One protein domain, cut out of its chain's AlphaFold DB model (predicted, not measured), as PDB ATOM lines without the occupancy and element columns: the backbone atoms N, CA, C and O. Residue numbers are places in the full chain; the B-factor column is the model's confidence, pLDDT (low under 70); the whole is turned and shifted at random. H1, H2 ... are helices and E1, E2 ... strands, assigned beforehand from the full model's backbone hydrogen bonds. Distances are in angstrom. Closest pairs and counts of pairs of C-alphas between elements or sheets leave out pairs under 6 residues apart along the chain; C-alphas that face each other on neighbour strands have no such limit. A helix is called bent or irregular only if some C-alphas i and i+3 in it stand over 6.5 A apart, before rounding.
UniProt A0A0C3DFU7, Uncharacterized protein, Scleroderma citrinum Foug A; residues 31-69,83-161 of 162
ATOM      1  N   TRP A  31     -33.267  -1.940 -34.582       54.75
ATOM      2  CA  TRP A  31     -32.227  -1.109 -33.956       54.75
ATOM      3  C   TRP A  31     -30.789  -1.586 -34.192       54.75
ATOM      4  O   TRP A  31     -29.844  -0.896 -33.812       54.75
ATOM      5  N   LYS A  32     -30.597  -2.722 -34.879       56.91
ATOM      6  CA  LYS A  32     -29.266  -3.279 -35.199       56.91
ATOM      7  C   LYS A  32     -28.347  -2.281 -35.913       56.91
ATOM      8  O   LYS A  32     -27.147  -2.292 -35.665       56.91
ATOM      9  N   LYS A  33     -28.900  -1.413 -36.772       58.38
ATOM     10  CA  LYS A  33     -28.137  -0.380 -37.501       58.38
ATOM     11  C   LYS A  33     -27.819   0.861 -36.660       58.38
ATOM     12  O   LYS A  33     -26.834   1.531 -36.934       58.38
ATOM     13  N   THR A  34     -28.640   1.175 -35.660       59.19
ATOM     14  CA  THR A  34     -28.429   2.343 -34.790       59.19
ATOM     15  C   THR A  34     -27.387   2.032 -33.716       59.19
ATOM     16  O   THR A  34     -26.506   2.843 -33.460       59.19
ATOM     17  N   PHE A  35     -27.425   0.821 -33.147       61.75
ATOM     18  CA  PHE A  35     -26.459   0.389 -32.132       61.75
ATOM     19  C   PHE A  35     -25.105  -0.047 -32.694       61.75
ATOM     20  O   PHE A  35     -24.144  -0.101 -31.940       61.75
ATOM     21  N   SER A  36     -24.972  -0.311 -33.999       64.12
ATOM     22  CA  SER A  36     -23.676  -0.693 -34.584       64.12
ATOM     23  C   SER A  36     -22.614   0.413 -34.535       64.12
ATOM     24  O   SER A  36     -21.451   0.143 -34.821       64.12
ATOM     25  N   VAL A  37     -23.008   1.651 -34.217       72.31
ATOM     26  CA  VAL A  37     -22.100   2.796 -34.047       72.31
ATOM     27  C   VAL A  37     -21.512   2.852 -32.628       72.31
ATOM     28  O   VAL A  37     -20.437   3.415 -32.443       72.31
ATOM     29  N   PHE A  38     -22.182   2.250 -31.641       75.81
ATOM     30  CA  PHE A  38     -21.784   2.274 -30.232       75.81
ATOM     31  C   PHE A  38     -21.103   0.964 -29.818       75.81
ATOM     32  O   PHE A  38     -21.350  -0.098 -30.396       75.81
ATOM     33  N   GLU A  39     -20.212   1.032 -28.825       79.69
ATOM     34  CA  GLU A  39     -19.608  -0.170 -28.246       79.69
ATOM     35  C   GLU A  39     -20.624  -0.922 -27.380       79.69
ATOM     36  O   GLU A  39     -20.763  -2.142 -27.494       79.69
ATOM     37  N   GLU A  40     -21.401  -0.185 -26.599       85.62
ATOM     38  CA  GLU A  40     -22.538  -0.670 -25.839       85.62
ATOM     39  C   GLU A  40     -23.798  -0.672 -26.713       85.62
ATOM     40  O   GLU A  40     -24.278   0.356 -27.191       85.62
ATOM     41  N   SER A  41     -24.367  -1.855 -26.915       83.62
ATOM     42  CA  SER A  41     -25.618  -2.066 -27.645       83.62
ATOM     43  C   SER A  41     -26.844  -2.148 -26.734       83.62
ATOM     44  O   SER A  41     -27.963  -2.284 -27.226       83.62
ATOM     45  N   GLY A  42     -26.652  -2.075 -25.416       87.94
ATOM     46  CA  GLY A  42     -27.715  -2.007 -24.417       87.94
ATOM     47  C   GLY A  42     -27.220  -2.375 -23.023       87.94
ATOM     48  O   GLY A  42     -26.029  -2.599 -22.821       87.94
ATOM     49  N   ILE A  43     -28.148  -2.485 -22.076       91.50
ATOM     50  CA  ILE A  43     -27.873  -2.952 -20.714       91.50
ATOM     51  C   ILE A  43     -28.682  -4.210 -20.423       91.50
ATOM     52  O   ILE A  43     -29.820  -4.347 -20.866       91.50
ATOM     53  N   PHE A  44     -28.102  -5.114 -19.647       93.81
ATOM     54  CA  PHE A  44     -28.792  -6.257 -19.073       93.81
ATOM     55  C   PHE A  44     -28.909  -6.029 -17.560       93.81
ATOM     56  O   PHE A  44     -27.946  -5.601 -16.918       93.81
ATOM     57  N   LEU A  45     -30.093  -6.264 -16.993       95.56
ATOM     58  CA  LEU A  45     -30.427  -5.936 -15.604       95.56
ATOM     59  C   LEU A  45     -30.907  -7.167 -14.836       95.56
ATOM     60  O   LEU A  45     -31.548  -8.055 -15.390       95.56
ATOM     61  N   ALA A  46     -30.643  -7.171 -13.532       96.81
ATOM     62  CA  ALA A  46     -31.316  -8.036 -12.575       96.81
ATOM     63  C   ALA A  46     -31.880  -7.176 -11.452       96.81
ATOM     64  O   ALA A  46     -31.185  -6.326 -10.891       96.81
ATOM     65  N   THR A  47     -33.136  -7.422 -11.105       96.81
ATOM     66  CA  THR A  47     -33.847  -6.707 -10.048       96.81
ATOM     67  C   THR A  47     -34.237  -7.665  -8.928       96.81
ATOM     68  O   THR A  47     -34.326  -8.879  -9.112       96.81
ATOM     69  N   CYS A  48     -34.443  -7.129  -7.729       94.19
ATOM     70  CA  CYS A  48     -35.080  -7.888  -6.661       94.19
ATOM     71  C   CYS A  48     -36.605  -7.866  -6.823       94.19
ATOM     72  O   CYS A  48     -37.163  -7.067  -7.571       94.19
ATOM     73  N   ARG A  49     -37.303  -8.657  -6.003       90.56
ATOM     74  CA  ARG A  49     -38.777  -8.681  -5.921       90.56
ATOM     75  C   ARG A  49     -39.459  -7.341  -5.594       90.56
ATOM     76  O   ARG A  49     -40.678  -7.278  -5.616       90.56
ATOM     77  N   HIS A  50     -38.700  -6.317  -5.206       92.00
ATOM     78  CA  HIS A  50     -39.192  -4.964  -4.923       92.00
ATOM     79  C   HIS A  50     -38.834  -3.972  -6.042       92.00
ATOM     80  O   HIS A  50     -38.890  -2.768  -5.827       92.00
ATOM     81  N   CYS A  51     -38.392  -4.475  -7.199       92.12
ATOM     82  CA  CYS A  51     -37.973  -3.689  -8.361       92.12
ATOM     83  C   CYS A  51     -36.747  -2.785  -8.123       92.12
ATOM     84  O   CYS A  51     -36.470  -1.896  -8.920       92.12
ATOM     85  N   PHE A  52     -35.958  -3.031  -7.068       94.56
ATOM     86  CA  PHE A  52     -34.627  -2.428  -6.944       94.56
ATOM     87  C   PHE A  52     -33.623  -3.167  -7.823       94.56
ATOM     88  O   PHE A  52     -33.550  -4.399  -7.768       94.56
ATOM     89  N   VAL A  53     -32.835  -2.414  -8.590       96.69
ATOM     90  CA  VAL A  53     -31.731  -2.941  -9.398       96.69
ATOM     91  C   VAL A  53     -30.665  -3.529  -8.474       96.69
ATOM     92  O   VAL A  53     -30.148  -2.848  -7.592       96.69
ATOM     93  N   LEU A  54     -30.360  -4.809  -8.673       96.81
ATOM     94  CA  LEU A  54     -29.311  -5.531  -7.953       96.81
ATOM     95  C   LEU A  54     -28.004  -5.535  -8.739       96.81
ATOM     96  O   LEU A  54     -26.936  -5.396  -8.153       96.81
ATOM     97  N   LEU A  55     -28.095  -5.729 -10.055       97.31
ATOM     98  CA  LEU A  55     -26.956  -5.783 -10.961       97.31
ATOM     99  C   LEU A  55     -27.326  -5.152 -12.304       97.31
ATOM    100  O   LEU A  55     -28.470  -5.242 -12.761       97.31
ATOM    101  N   THR A  56     -26.312  -4.598 -12.957       95.75
ATOM    102  CA  THR A  56     -26.366  -4.081 -14.324       95.75
ATOM    103  C   THR A  56     -25.087  -4.490 -15.033       95.75
ATOM    104  O   THR A  56     -24.017  -4.478 -14.423       95.75
ATOM    105  N   CYS A  57     -25.175  -4.868 -16.303       94.56
ATOM    106  CA  CYS A  57     -23.998  -5.030 -17.142       94.56
ATOM    107  C   CYS A  57     -24.256  -4.548 -18.565       94.56
ATOM    108  O   CYS A  57     -25.367  -4.669 -19.084       94.56
ATOM    109  N   ASP A  58     -23.207  -4.027 -19.191       93.00
ATOM    110  CA  ASP A  58     -23.274  -3.553 -20.564       93.00
ATOM    111  C   ASP A  58     -23.275  -4.733 -21.529       93.00
ATOM    112  O   ASP A  58     -22.444  -5.650 -21.464       93.00
ATOM    113  N   MET A  59     -24.218  -4.701 -22.462       92.31
ATOM    114  CA  MET A  59     -24.190  -5.570 -23.618       92.31
ATOM    115  C   MET A  59     -23.259  -4.951 -24.650       92.31
ATOM    116  O   MET A  59     -23.583  -3.934 -25.249       92.31
ATOM    117  N   VAL A  60     -22.097  -5.562 -24.857       88.50
ATOM    118  CA  VAL A  60     -21.056  -5.020 -25.738       88.50
ATOM    119  C   VAL A  60     -21.147  -5.666 -27.114       88.50
ATOM    120  O   VAL A  60     -20.971  -6.886 -27.241       88.50
ATOM    121  N   LYS A  61     -21.403  -4.841 -28.137       80.00
ATOM    122  CA  LYS A  61     -21.470  -5.211 -29.564       80.00
ATOM    123  C   LYS A  61     -22.333  -6.459 -29.829       80.00
ATOM    124  O   LYS A  61     -22.056  -7.239 -30.740       80.00
ATOM    125  N   SER A  62     -23.367  -6.688 -29.015       81.12
ATOM    126  CA  SER A  62     -24.253  -7.854 -29.104       81.12
ATOM    127  C   SER A  62     -25.646  -7.571 -28.545       81.12
ATOM    128  O   SER A  62     -25.815  -6.763 -27.640       81.12
ATOM    129  N   GLY A  63     -26.651  -8.325 -28.987       79.25
ATOM    130  CA  GLY A  63     -27.915  -8.399 -28.250       79.25
ATOM    131  C   GLY A  63     -27.778  -9.193 -26.945       79.25
ATOM    132  O   GLY A  63     -26.669  -9.502 -26.497       79.25
ATOM    133  N   GLU A  64     -28.915  -9.593 -26.390       80.94
ATOM    134  CA  GLU A  64     -29.006 -10.465 -25.218       80.94
ATOM    135  C   GLU A  64     -28.475 -11.868 -25.539       80.94
ATOM    136  O   GLU A  64     -29.169 -12.739 -26.064       80.94
ATOM    137  N   LEU A  65     -27.198 -12.090 -25.243       89.06
ATOM    138  CA  LEU A  65     -26.571 -13.406 -25.305       89.06
ATOM    139  C   LEU A  65     -26.635 -14.077 -23.934       89.06
ATOM    140  O   LEU A  65     -26.494 -13.414 -22.911       89.06
ATOM    141  N   ALA A  66     -26.699 -15.411 -23.907       91.81
ATOM    142  CA  ALA A  66     -26.762 -16.191 -22.665       91.81
ATOM    143  C   ALA A  66     -25.609 -15.909 -21.673       91.81
ATOM    144  O   ALA A  66     -25.752 -16.164 -20.480       91.81
ATOM    145  N   LYS A  67     -24.480 -15.351 -22.136       93.38
ATOM    146  CA  LYS A  67     -23.352 -14.951 -21.280       93.38
ATOM    147  C   LYS A  67     -23.742 -13.921 -20.207       93.38
ATOM    148  O   LYS A  67     -23.216 -14.007 -19.103       93.38
ATOM    149  N   TYR A  68     -24.664 -12.996 -20.498       95.38
ATOM    150  CA  TYR A  68     -25.070 -11.946 -19.555       95.38
ATOM    151  C   TYR A  68     -25.878 -12.500 -18.373       95.38
ATOM    152  O   TYR A  68     -25.409 -12.359 -17.239       95.38
ATOM    153  N   PRO A  69     -27.004 -13.219 -18.579       95.44
ATOM    154  CA  PRO A  69     -27.726 -13.821 -17.464       95.44
ATOM    155  C   PRO A  69     -26.890 -14.881 -16.732       95.44
ATOM    156  O   PRO A  69     -26.993 -14.991 -15.514       95.44
ATOM    157  N   ASN A  83     -31.940 -21.910  -1.717       94.94
ATOM    158  CA  ASN A  83     -33.380 -21.808  -1.994       94.94
ATOM    159  C   ASN A  83     -33.816 -20.434  -2.535       94.94
ATOM    160  O   ASN A  83     -34.919 -19.966  -2.256       94.94
ATOM    161  N   GLY A  84     -32.943 -19.777  -3.302       93.81
ATOM    162  CA  GLY A  84     -33.290 -18.564  -4.041       93.81
ATOM    163  C   GLY A  84     -34.196 -18.848  -5.247       93.81
ATOM    164  O   GLY A  84     -34.193 -19.952  -5.798       93.81
ATOM    165  N   GLY A  85     -34.927 -17.826  -5.690       94.31
ATOM    166  CA  GLY A  85     -35.739 -17.850  -6.907       94.31
ATOM    167  C   GLY A  85     -35.297 -16.775  -7.900       94.31
ATOM    168  O   GLY A  85     -34.915 -15.684  -7.483       94.31
ATOM    169  N   CYS A  86     -35.354 -17.072  -9.198       95.19
ATOM    170  CA  CYS A  86     -35.056 -16.122 -10.273       95.19
ATOM    171  C   CYS A  86     -36.110 -16.230 -11.376       95.19
ATOM    172  O   CYS A  86     -36.305 -17.308 -11.938       95.19
ATOM    173  N   THR A  87     -36.770 -15.124 -11.706       94.69
ATOM    174  CA  THR A  87     -37.645 -15.038 -12.879       94.69
ATOM    175  C   THR A  87     -36.830 -14.619 -14.093       94.69
ATOM    176  O   THR A  87     -35.888 -13.837 -13.980       94.69
ATOM    177  N   TYR A  88     -37.153 -15.198 -15.242       93.69
ATOM    178  CA  TYR A  88     -36.625 -14.798 -16.540       93.69
ATOM    179  C   TYR A  88     -37.620 -15.226 -17.618       93.69
ATOM    180  O   TYR A  88     -38.235 -16.287 -17.488       93.69
ATOM    181  N   ASP A  89     -37.762 -14.455 -18.688       90.62
ATOM    182  CA  ASP A  89     -38.808 -14.659 -19.703       90.62
ATOM    183  C   ASP A  89     -38.753 -16.052 -20.331       90.62
ATOM    184  O   ASP A  89     -39.770 -16.704 -20.575       90.62
ATOM    185  N   ILE A  90     -37.526 -16.543 -20.510       90.69
ATOM    186  CA  ILE A  90     -37.215 -17.888 -20.988       90.69
ATOM    187  C   ILE A  90     -36.661 -18.780 -19.871       90.69
ATOM    188  O   ILE A  90     -35.895 -19.701 -20.144       90.69
ATOM    189  N   GLY A  91     -37.026 -18.534 -18.609       93.75
ATOM    190  CA  GLY A  91     -36.520 -19.248 -17.432       93.75
ATOM    191  C   GLY A  91     -36.629 -20.772 -17.541       93.75
ATOM    192  O   GLY A  91     -35.697 -21.484 -17.164       93.75
ATOM    193  N   CYS A  92     -37.705 -21.273 -18.158       93.19
ATOM    194  CA  CYS A  92     -37.911 -22.698 -18.427       93.19
ATOM    195  C   CYS A  92     -36.805 -23.311 -19.306       93.19
ATOM    196  O   CYS A  92     -36.297 -24.395 -19.018       93.19
ATOM    197  N   ALA A  93     -36.375 -22.600 -20.349       92.75
ATOM    198  CA  ALA A  93     -35.318 -23.037 -21.252       92.75
ATOM    199  C   ALA A  93     -33.932 -22.701 -20.693       92.75
ATOM    200  O   ALA A  93     -33.010 -23.517 -20.748       92.75
ATOM    201  N   PHE A  94     -33.793 -21.522 -20.087       94.81
ATOM    202  CA  PHE A  94     -32.544 -21.051 -19.506       94.81
ATOM    203  C   PHE A  94     -32.072 -21.945 -18.359       94.81
ATOM    204  O   PHE A  94     -30.870 -22.165 -18.218       94.81
ATOM    205  N   ASN A  95     -32.987 -22.564 -17.606       95.75
ATOM    206  CA  ASN A  95     -32.627 -23.567 -16.609       95.75
ATOM    207  C   ASN A  95     -31.777 -24.709 -17.203       95.75
ATOM    208  O   ASN A  95     -30.820 -25.155 -16.564       95.75
ATOM    209  N   LYS A  96     -32.069 -25.160 -18.433       94.12
ATOM    210  CA  LYS A  96     -31.253 -26.165 -19.136       94.12
ATOM    211  C   LYS A  96     -29.859 -25.612 -19.439       94.12
ATOM    212  O   LYS A  96     -28.865 -26.257 -19.109       94.12
ATOM    213  N   THR A  97     -29.780 -24.400 -19.987       95.06
ATOM    214  CA  THR A  97     -28.514 -23.706 -20.279       95.06
ATOM    215  C   THR A  97     -27.636 -23.566 -19.038       95.06
ATOM    216  O   THR A  97     -26.455 -23.899 -19.069       95.06
ATOM    217  N   VAL A  98     -28.214 -23.125 -17.922       96.62
ATOM    218  CA  VAL A  98     -27.503 -22.924 -16.657       96.62
ATOM    219  C   VAL A  98     -26.987 -24.245 -16.092       96.62
ATOM    220  O   VAL A  98     -25.827 -24.323 -15.686       96.62
ATOM    221  N   ASN A  99     -27.799 -25.304 -16.110       96.06
ATOM    222  CA  ASN A  99     -27.387 -26.612 -15.594       96.06
ATOM    223  C   ASN A  99     -26.263 -27.267 -16.409       96.06
ATOM    224  O   ASN A  99     -25.479 -28.023 -15.829       96.06
ATOM    225  N   MET A 100     -26.180 -26.953 -17.704       96.50
ATOM    226  CA  MET A 100     -25.122 -27.402 -18.618       96.50
ATOM    227  C   MET A 100     -23.876 -26.504 -18.609       96.50
ATOM    228  O   MET A 100     -22.871 -26.837 -19.234       96.50
ATOM    229  N   SER A 101     -23.928 -25.363 -17.924       96.69
ATOM    230  CA  SER A 101     -22.810 -24.425 -17.825       96.69
ATOM    231  C   SER A 101     -21.848 -24.776 -16.683       96.69
ATOM    232  O   SER A 101     -22.134 -25.613 -15.824       96.69
ATOM    233  N   THR A 102     -20.727 -24.057 -16.612       97.12
ATOM    234  CA  THR A 102     -19.728 -24.191 -15.539       97.12
ATOM    235  C   THR A 102     -20.276 -23.886 -14.141       97.12
ATOM    236  O   THR A 102     -19.715 -24.364 -13.158       97.12
ATOM    237  N   ILE A 103     -21.387 -23.146 -14.028       97.38
ATOM    238  CA  ILE A 103     -22.026 -22.814 -12.740       97.38
ATOM    239  C   ILE A 103     -23.138 -23.792 -12.334       97.38
ATOM    240  O   ILE A 103     -23.726 -23.647 -11.262       97.38
ATOM    241  N   GLY A 104     -23.425 -24.814 -13.150       97.44
ATOM    242  CA  GLY A 104     -24.530 -25.746 -12.911       97.44
ATOM    243  C   GLY A 104     -24.422 -26.516 -11.588       97.44
ATOM    244  O   GLY A 104     -25.428 -26.737 -10.915       97.44
ATOM    245  N   SER A 105     -23.210 -26.887 -11.162       97.56
ATOM    246  CA  SER A 105     -22.987 -27.549  -9.865       97.56
ATOM    247  C   SER A 105     -23.388 -26.653  -8.690       97.56
ATOM    248  O   SER A 105     -24.070 -27.104  -7.770       97.56
ATOM    249  N   ARG A 106     -23.032 -25.368  -8.756       97.31
ATOM    250  CA  ARG A 106     -23.354 -24.362  -7.741       97.31
ATOM    251  C   ARG A 106     -24.852 -24.084  -7.664       97.31
ATOM    252  O   ARG A 106     -25.399 -23.983  -6.572       97.31
ATOM    253  N   ILE A 107     -25.515 -24.021  -8.815       97.06
ATOM    254  CA  ILE A 107     -26.972 -23.858  -8.931       97.06
ATOM    255  C   ILE A 107     -27.707 -24.988  -8.219       97.06
ATOM    256  O   ILE A 107     -28.602 -24.727  -7.416       97.06
ATOM    257  N   ARG A 108     -27.292 -26.237  -8.465       97.25
ATOM    258  CA  ARG A 108     -27.869 -27.414  -7.803       97.25
ATOM    259  C   ARG A 108     -27.588 -27.416  -6.303       97.25
ATOM    260  O   ARG A 108     -28.506 -27.655  -5.526       97.25
ATOM    261  N   ALA A 109     -26.360 -27.094  -5.891       97.56
ATOM    262  CA  ALA A 109     -25.987 -27.020  -4.476       97.56
ATOM    263  C   ALA A 109     -26.810 -25.971  -3.707       97.56
ATOM    264  O   ALA A 109     -27.276 -26.231  -2.598       97.56
ATOM    265  N   LEU A 110     -27.036 -24.803  -4.315       97.31
ATOM    266  CA  LEU A 110     -27.839 -23.727  -3.734       97.31
ATOM    267  C   LEU A 110     -29.341 -23.877  -3.994       97.31
ATOM    268  O   LEU A 110     -30.113 -23.074  -3.481       97.31
ATOM    269  N   ARG A 111     -29.780 -24.904  -4.731       97.00
ATOM    270  CA  ARG A 111     -31.195 -25.156  -5.049       97.00
ATOM    271  C   ARG A 111     -31.889 -23.922  -5.647       97.00
ATOM    272  O   ARG A 111     -33.011 -23.598  -5.264       97.00
ATOM    273  N   LEU A 112     -31.212 -23.210  -6.554       96.81
ATOM    274  CA  LEU A 112     -31.811 -22.051  -7.224       96.81
ATOM    275  C   LEU A 112     -32.974 -22.516  -8.114       96.81
ATOM    276  O   LEU A 112     -32.790 -23.384  -8.969       96.81
ATOM    277  N   ARG A 113     -34.154 -21.913  -7.942       96.00
ATOM    278  CA  ARG A 113     -35.338 -22.182  -8.766       96.00
ATOM    279  C   ARG A 113     -35.536 -21.085  -9.809       96.00
ATOM    280  O   ARG A 113     -35.754 -19.928  -9.461       96.00
ATOM    281  N   PHE A 114     -35.502 -21.459 -11.085       95.81
ATOM    282  CA  PHE A 114     -35.937 -20.569 -12.162       95.81
ATOM    283  C   PHE A 114     -37.458 -20.585 -12.320       95.81
ATOM    284  O   PHE A 114     -38.114 -21.585 -12.020       95.81
ATOM    285  N   MET A 115     -37.991 -19.466 -12.794       95.00
ATOM    286  CA  MET A 115     -39.409 -19.201 -13.015       95.00
ATOM    287  C   MET A 115     -39.586 -18.373 -14.285       95.00
ATOM    288  O   MET A 115     -38.639 -17.733 -14.746       95.00
ATOM    289  N   VAL A 116     -40.799 -18.358 -14.822       92.94
ATOM    290  CA  VAL A 116     -41.199 -17.489 -15.939       92.94
ATOM    291  C   VAL A 116     -42.068 -16.352 -15.400       92.94
ATOM    292  O   VAL A 116     -42.882 -16.594 -14.514       92.94
ATOM    293  N   GLY A 117     -41.908 -15.125 -15.905       89.31
ATOM    294  CA  GLY A 117     -42.755 -13.991 -15.508       89.31
ATOM    295  C   GLY A 117     -44.250 -14.272 -15.715       89.31
ATOM    296  O   GLY A 117     -44.653 -14.964 -16.657       89.31
ATOM    297  N   ALA A 118     -45.088 -13.774 -14.808       87.75
ATOM    298  CA  ALA A 118     -46.516 -14.069 -14.774       87.75
ATOM    299  C   ALA A 118     -47.257 -13.531 -16.008       87.75
ATOM    300  O   ALA A 118     -48.223 -14.148 -16.472       87.75
ATOM    301  N   PHE A 119     -46.785 -12.420 -16.581       83.56
ATOM    302  CA  PHE A 119     -47.411 -11.792 -17.744       83.56
ATOM    303  C   PHE A 119     -46.945 -12.401 -19.068       83.56
ATOM    304  O   PHE A 119     -47.634 -12.291 -20.082       83.56
ATOM    305  N   HIS A 120     -45.858 -13.173 -19.050       76.50
ATOM    306  CA  HIS A 120     -45.416 -13.954 -20.201       76.50
ATOM    307  C   HIS A 120     -46.197 -15.256 -20.398       76.50
ATOM    308  O   HIS A 120     -45.907 -15.994 -21.338       76.50
ATOM    309  N   ARG A 121     -47.231 -15.539 -19.588       68.38
ATOM    310  CA  ARG A 121     -48.039 -16.771 -19.660       68.38
ATOM    311  C   ARG A 121     -48.456 -17.166 -21.076       68.38
ATOM    312  O   ARG A 121     -48.431 -18.346 -21.398       68.38
ATOM    313  N   HIS A 122     -48.813 -16.202 -21.924       75.38
ATOM    314  CA  HIS A 122     -49.289 -16.480 -23.282       75.38
ATOM    315  C   HIS A 122     -48.185 -16.945 -24.254       75.38
ATOM    316  O   HIS A 122     -48.478 -17.587 -25.261       75.38
ATOM    317  N   ALA A 123     -46.915 -16.659 -23.949       83.12
ATOM    318  CA  ALA A 123     -45.772 -17.126 -24.733       83.12
ATOM    319  C   ALA A 123     -45.413 -18.598 -24.444       83.12
ATOM    320  O   ALA A 123     -44.697 -19.228 -25.222       83.12
ATOM    321  N   HIS A 124     -45.943 -19.168 -23.357       86.31
ATOM    322  CA  HIS A 124     -45.634 -20.517 -22.882       86.31
ATOM    323  C   HIS A 124     -46.870 -21.418 -22.952       86.31
ATOM    324  O   HIS A 124     -47.999 -20.968 -22.774       86.31
ATOM    325  N   ASN A 125     -46.680 -22.712 -23.219       88.25
ATOM    326  CA  ASN A 125     -47.801 -23.655 -23.221       88.25
ATOM    327  C   ASN A 125     -48.294 -23.953 -21.790       88.25
ATOM    328  O   ASN A 125     -47.630 -23.643 -20.801       88.25
ATOM    329  N   CYS A 126     -49.463 -24.592 -21.684       88.88
ATOM    330  CA  CYS A 126     -50.073 -24.919 -20.393       88.88
ATOM    331  C   CYS A 126     -49.150 -25.768 -19.497       88.88
ATOM    332  O   CYS A 126     -49.012 -25.474 -18.315       88.88
ATOM    333  N   LEU A 127     -48.460 -26.767 -20.060       90.44
ATOM    334  CA  LEU A 127     -47.555 -27.637 -19.297       90.44
ATOM    335  C   LEU A 127     -46.373 -26.860 -18.701       90.44
ATOM    336  O   LEU A 127     -46.097 -26.972 -17.512       90.44
ATOM    337  N   CYS A 128     -45.736 -25.994 -19.491       91.19
ATOM    338  CA  CYS A 128     -44.682 -25.103 -19.018       91.19
ATOM    339  C   CYS A 128     -45.200 -24.192 -17.900       91.19
ATOM    340  O   CYS A 128     -44.525 -23.981 -16.899       91.19
ATOM    341  N   GLN A 129     -46.421 -23.681 -18.026       90.06
ATOM    342  CA  GLN A 129     -47.012 -22.827 -17.002       90.06
ATOM    343  C   GLN A 129     -47.235 -23.560 -15.676       90.06
ATOM    344  O   GLN A 129     -46.973 -22.978 -14.628       90.06
ATOM    345  N   LEU A 130     -47.657 -24.825 -15.697       91.31
ATOM    346  CA  LEU A 130     -47.824 -25.614 -14.471       91.31
ATOM    347  C   LEU A 130     -46.499 -25.811 -13.722       91.31
ATOM    348  O   LEU A 130     -46.479 -25.740 -12.497       91.31
ATOM    349  N   ASP A 131     -45.398 -25.985 -14.453       92.12
ATOM    350  CA  ASP A 131     -44.087 -26.218 -13.848       92.12
ATOM    351  C   ASP A 131     -43.350 -24.923 -13.472       92.12
ATOM    352  O   ASP A 131     -42.648 -24.878 -12.460       92.12
ATOM    353  N   TRP A 132     -43.454 -23.867 -14.283       93.75
ATOM    354  CA  TRP A 132     -42.560 -22.701 -14.224       93.75
ATOM    355  C   TRP A 132     -43.228 -21.398 -13.780       93.75
ATOM    356  O   TRP A 132     -42.518 -20.422 -13.520       93.75
ATOM    357  N   HIS A 133     -44.559 -21.350 -13.686       92.75
ATOM    358  CA  HIS A 133     -45.255 -20.133 -13.273       92.75
ATOM    359  C   HIS A 133     -45.134 -19.907 -11.749       92.75
ATOM    360  O   HIS A 133     -45.390 -20.837 -10.977       92.75
ATOM    361  N   PRO A 134     -44.838 -18.675 -11.285       92.69
ATOM    362  CA  PRO A 134     -44.625 -18.347  -9.874       92.69
ATOM    363  C   PRO A 134     -45.745 -18.821  -8.942       92.69
ATOM    364  O   PRO A 134     -45.472 -19.342  -7.869       92.69
ATOM    365  N   THR A 135     -47.010 -18.722  -9.366       91.19
ATOM    366  CA  THR A 135     -48.176 -19.188  -8.583       91.19
ATOM    367  C   THR A 135     -48.100 -20.652  -8.148       91.19
ATOM    368  O   THR A 135     -48.648 -20.988  -7.102       91.19
ATOM    369  N   TYR A 136     -47.448 -21.520  -8.924       91.12
ATOM    370  CA  TYR A 136     -47.346 -22.951  -8.619       91.12
ATOM    371  C   TYR A 136     -46.025 -23.321  -7.932       91.12
ATOM    372  O   TYR A 136     -45.777 -24.493  -7.659       91.12
ATOM    373  N   ILE A 137     -45.173 -22.336  -7.633       92.25
ATOM    374  CA  ILE A 137     -43.854 -22.547  -7.043       92.25
ATOM    375  C   ILE A 137     -43.849 -22.033  -5.608       92.25
ATOM    376  O   ILE A 137     -44.022 -20.844  -5.328       92.25
ATOM    377  N   GLU A 138     -43.611 -22.950  -4.675       91.00
ATOM    378  CA  GLU A 138     -43.527 -22.620  -3.260       91.00
ATOM    379  C   GLU A 138     -42.411 -21.594  -2.996       91.00
ATOM    380  O   GLU A 138     -41.311 -21.668  -3.541       91.00
ATOM    381  N   GLY A 139     -42.711 -20.599  -2.160       88.50
ATOM    382  CA  GLY A 139     -41.780 -19.521  -1.822       88.50
ATOM    383  C   GLY A 139     -41.772 -18.335  -2.793       88.50
ATOM    384  O   GLY A 139     -41.327 -17.258  -2.395       88.50
ATOM    385  N   ALA A 140     -42.336 -18.465  -4.002       86.88
ATOM    386  CA  ALA A 140     -42.419 -17.361  -4.965       86.88
ATOM    387  C   ALA A 140     -43.393 -16.250  -4.523       86.88
ATOM    388  O   ALA A 140     -43.178 -15.076  -4.826       86.88
ATOM    389  N   ARG A 141     -44.420 -16.595  -3.727       78.44
ATOM    390  CA  ARG A 141     -45.518 -15.690  -3.318       78.44
ATOM    391  C   ARG A 141     -46.205 -15.061  -4.548       78.44
ATOM    392  O   ARG A 141     -46.163 -15.620  -5.636       78.44
ATOM    393  N   ASN A 142     -46.822 -13.889  -4.387       81.50
ATOM    394  CA  ASN A 142     -47.427 -13.107  -5.473       81.50
ATOM    395  C   ASN A 142     -46.366 -12.329  -6.279       81.50
ATOM    396  O   ASN A 142     -46.551 -11.154  -6.574       81.50
ATOM    397  N   MET A 143     -45.212 -12.944  -6.549       84.38
ATOM    398  CA  MET A 143     -44.193 -12.351  -7.410       84.38
ATOM    399  C   MET A 143     -44.678 -12.382  -8.856       84.38
ATOM    400  O   MET A 143     -44.980 -13.448  -9.389       84.38
ATOM    401  N   GLU A 144     -44.701 -11.215  -9.490       89.38
ATOM    402  CA  GLU A 144     -45.044 -11.087 -10.907       89.38
ATOM    403  C   GLU A 144     -43.865 -11.474 -11.802       89.38
ATOM    404  O   GLU A 144     -44.051 -12.127 -12.819       89.38
ATOM    405  N   GLY A 145     -42.638 -11.153 -11.384       90.56
ATOM    406  CA  GLY A 145     -41.427 -11.485 -12.134       90.56
ATOM    407  C   GLY A 145     -41.035 -10.475 -13.209       90.56
ATOM    408  O   GLY A 145     -40.069 -10.745 -13.909       90.56
ATOM    409  N   GLU A 146     -41.718  -9.326 -13.268       91.56
ATOM    410  CA  GLU A 146     -41.575  -8.268 -14.289       91.56
ATOM    411  C   GLU A 146     -40.744  -7.056 -13.803       91.56
ATOM    412  O   GLU A 146     -40.976  -5.892 -14.149       91.56
ATOM    413  N   GLY A 147     -39.820  -7.283 -12.864       93.19
ATOM    414  CA  GLY A 147     -39.097  -6.186 -12.215       93.19
ATOM    415  C   GLY A 147     -38.224  -5.381 -13.185       93.19
ATOM    416  O   GLY A 147     -38.068  -4.171 -13.014       93.19
ATOM    417  N   CYS A 148     -37.671  -6.031 -14.211       93.12
ATOM    418  CA  CYS A 148     -36.850  -5.376 -15.227       93.12
ATOM    419  C   CYS A 148     -37.704  -4.476 -16.130       93.12
ATOM    420  O   CYS A 148     -37.326  -3.342 -16.412       93.12
ATOM    421  N   GLU A 149     -38.893  -4.935 -16.502       91.44
ATOM    422  CA  GLU A 149     -39.873  -4.259 -17.345       91.44
ATOM    423  C   GLU A 149     -40.369  -2.984 -16.664       91.44
ATOM    424  O   GLU A 149     -40.473  -1.942 -17.312       91.44
ATOM    425  N   HIS A 150     -40.596  -3.018 -15.345       92.12
ATOM    426  CA  HIS A 150     -40.913  -1.818 -14.568       92.12
ATOM    427  C   HIS A 150     -39.788  -0.781 -14.607       92.12
ATOM    428  O   HIS A 150     -40.054   0.402 -14.832       92.12
ATOM    429  N   VAL A 151     -38.535  -1.212 -14.424       93.19
ATOM    430  CA  VAL A 151     -37.369  -0.317 -14.480       93.19
ATOM    431  C   VAL A 151     -37.213   0.283 -15.880       93.19
ATOM    432  O   VAL A 151     -37.061   1.498 -16.017       93.19
ATOM    433  N   PHE A 152     -37.312  -0.535 -16.930       90.69
ATOM    434  CA  PHE A 152     -37.231  -0.058 -18.309       90.69
ATOM    435  C   PHE A 152     -38.392   0.874 -18.665       90.69
ATOM    436  O   PHE A 152     -38.176   1.915 -19.286       90.69
ATOM    437  N   SER A 153     -39.612   0.558 -18.228       89.25
ATOM    438  CA  SER A 153     -40.783   1.412 -18.434       89.25
ATOM    439  C   SER A 153     -40.588   2.792 -17.801       89.25
ATOM    440  O   SER A 153     -40.749   3.798 -18.490       89.25
ATOM    441  N   ALA A 154     -40.134   2.852 -16.545       89.12
ATOM    442  CA  ALA A 154     -39.830   4.115 -15.872       89.12
ATOM    443  C   ALA A 154     -38.719   4.904 -16.589       89.12
ATOM    444  O   ALA A 154     -38.786   6.126 -16.699       89.12
ATOM    445  N   SER A 155     -37.715   4.221 -17.154       85.94
ATOM    446  CA  SER A 155     -36.652   4.889 -17.919       85.94
ATOM    447  C   SER A 155     -37.146   5.524 -19.229       85.94
ATOM    448  O   SER A 155     -36.593   6.534 -19.671       85.94
ATOM    449  N   ASN A 156     -38.223   4.998 -19.825       83.06
ATOM    450  CA  ASN A 156     -38.806   5.563 -21.045       83.06
ATOM    451  C   ASN A 156     -39.430   6.946 -20.814       83.06
ATOM    452  O   ASN A 156     -39.513   7.734 -21.760       83.06
ATOM    453  N   GLU A 157     -39.859   7.258 -19.586       77.75
ATOM    454  CA  GLU A 157     -40.348   8.598 -19.231       77.75
ATOM    455  C   GLU A 157     -39.238   9.644 -19.379       77.75
ATOM    456  O   GLU A 157     -39.488  10.749 -19.858       77.75
ATOM    457  N   LEU A 158     -38.000   9.267 -19.054       71.56
ATOM    458  CA  LEU A 158     -36.828  10.132 -19.184       71.56
ATOM    459  C   LEU A 158     -36.326  10.189 -20.633       71.56
ATOM    460  O   LEU A 158     -36.021  11.270 -21.136       71.56
ATOM    461  N   ALA A 159     -36.300   9.053 -21.333       60.28
ATOM    462  CA  ALA A 159     -35.796   8.960 -22.707       60.28
ATOM    463  C   ALA A 159     -36.612   9.761 -23.742       60.28
ATOM    464  O   ALA A 159     -36.092  10.103 -24.796       60.28
ATOM    465  N   ARG A 160     -37.880  10.086 -23.455       51.62
ATOM    466  CA  ARG A 160     -38.738  10.909 -24.332       51.62
ATOM    467  C   ARG A 160     -38.439  12.412 -24.287       51.62
ATOM    468  O   ARG A 160     -39.069  13.159 -25.028       51.62
ATOM    469  N   SER A 161     -37.536  12.847 -23.409       41.25
ATOM    470  CA  SER A 161     -37.187  14.261 -23.218       41.25
ATOM    471  C   SER A 161     -35.877  14.685 -23.899       41.25
ATOM    472  O   SER A 161     -35.474  15.839 -23.753       41.25
TER     473      SER A 161
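AT A GLANCE: This is residues 31 to 69 and 83 to 161 of the 162 residues of an uncharacterized protein of Scleroderma citrinum Foug A (UniProt A0A0C3DFU7). A long two-stranded hairpin, E1 and E2, makes one arm, and H6 runs off from near its turn as the second limb of a loose V; beyond the turn lies a mainly helical lobe, in which H2, H3, H4 and H5 gather about the short strand pair E3 and E4. Only residues 153 to 161 stick out free, and H1 lies at the open end of the hairpin. The printed part has 118 residues, with order H1 E1 E2 E3 H2 H3 E4 H4 H5 H6; E1 and E2 are antiparallel, E3 and E4 parallel, and the class is mixed, helices and strands. It is compact, with a radius of gyration of the C-alphas of 15.6 A and spans of 43 by 32 by 27 A.

IN THESE COORDINATES: Find C-alpha 40 at (-22.538, -0.670, -25.839); from there E1, residues 40 to 47, runs 20.3 A, and E2, residues 53 to 60, returns over 19.6 A. Before them is H1, residues 32 to 35. After the cut come E3, residues 85 to 87, H2, residues 91 to 99 and 11.9 A long, H3, residues 104 to 110, and E4, residues 113 to 115. Then look for H4, residues 118 to 123, irregular with C-alphas 119 and 122 7.5 A apart, and H5, residues 126 to 132. H6, residues 147 to 159, runs 18.7 A to C-alpha 159 at (-35.796, 8.960, -22.707).

HOW THE PARTS SIT: Start at the hairpin, where N 44 and O 57 are within hydrogen-bond range at 2.8 A. From its turn, go to H6: the closest C-alphas of E1 and H6 are those of Thr 47 and Gly 147, 5.7 A apart. E3, H2 H3 and E4 form a strand-helix-strand unit, two parallel neighbour strands with helices between, and its crossover is right-handed; N 86 and O 113 are 2.9 A apart. H2 and H3 touch only at the corner, closest at the C-alphas of Val 98 and Gly 104, 5.6 A. H2 and H5 only just touch, with 3 pairs of C-alphas within 8 A, the closest those of Cys 92 and Trp 132, 6.3 A. H4 and H5 are close but not clearly touching, at Arg 121 and Gln 129, whose C-alphas are 6.7 A apart. Every O i to N i+4 pair is within hydrogen-bond range in H3 and H5; the figures are 4 of 5 in H2, 7 of 9 in H6 and 0 of 2 in H4, which has 1 of 3 O i to N i+3 pairs, while H1 is too short for an i+4 pair.

THE WHOLE: The C-alphas of Ala 109 and Ser 161, the two farthest apart, are 46.7 A apart. Residues 70 to 82 are not printed, and C-alphas 69 and 83 are 18.3 A apart across the cut. The link from H5 to H6, residues 133 to 146, is long. Confidence is under 70 at residues 31 to 36, 121 and 159 to 161.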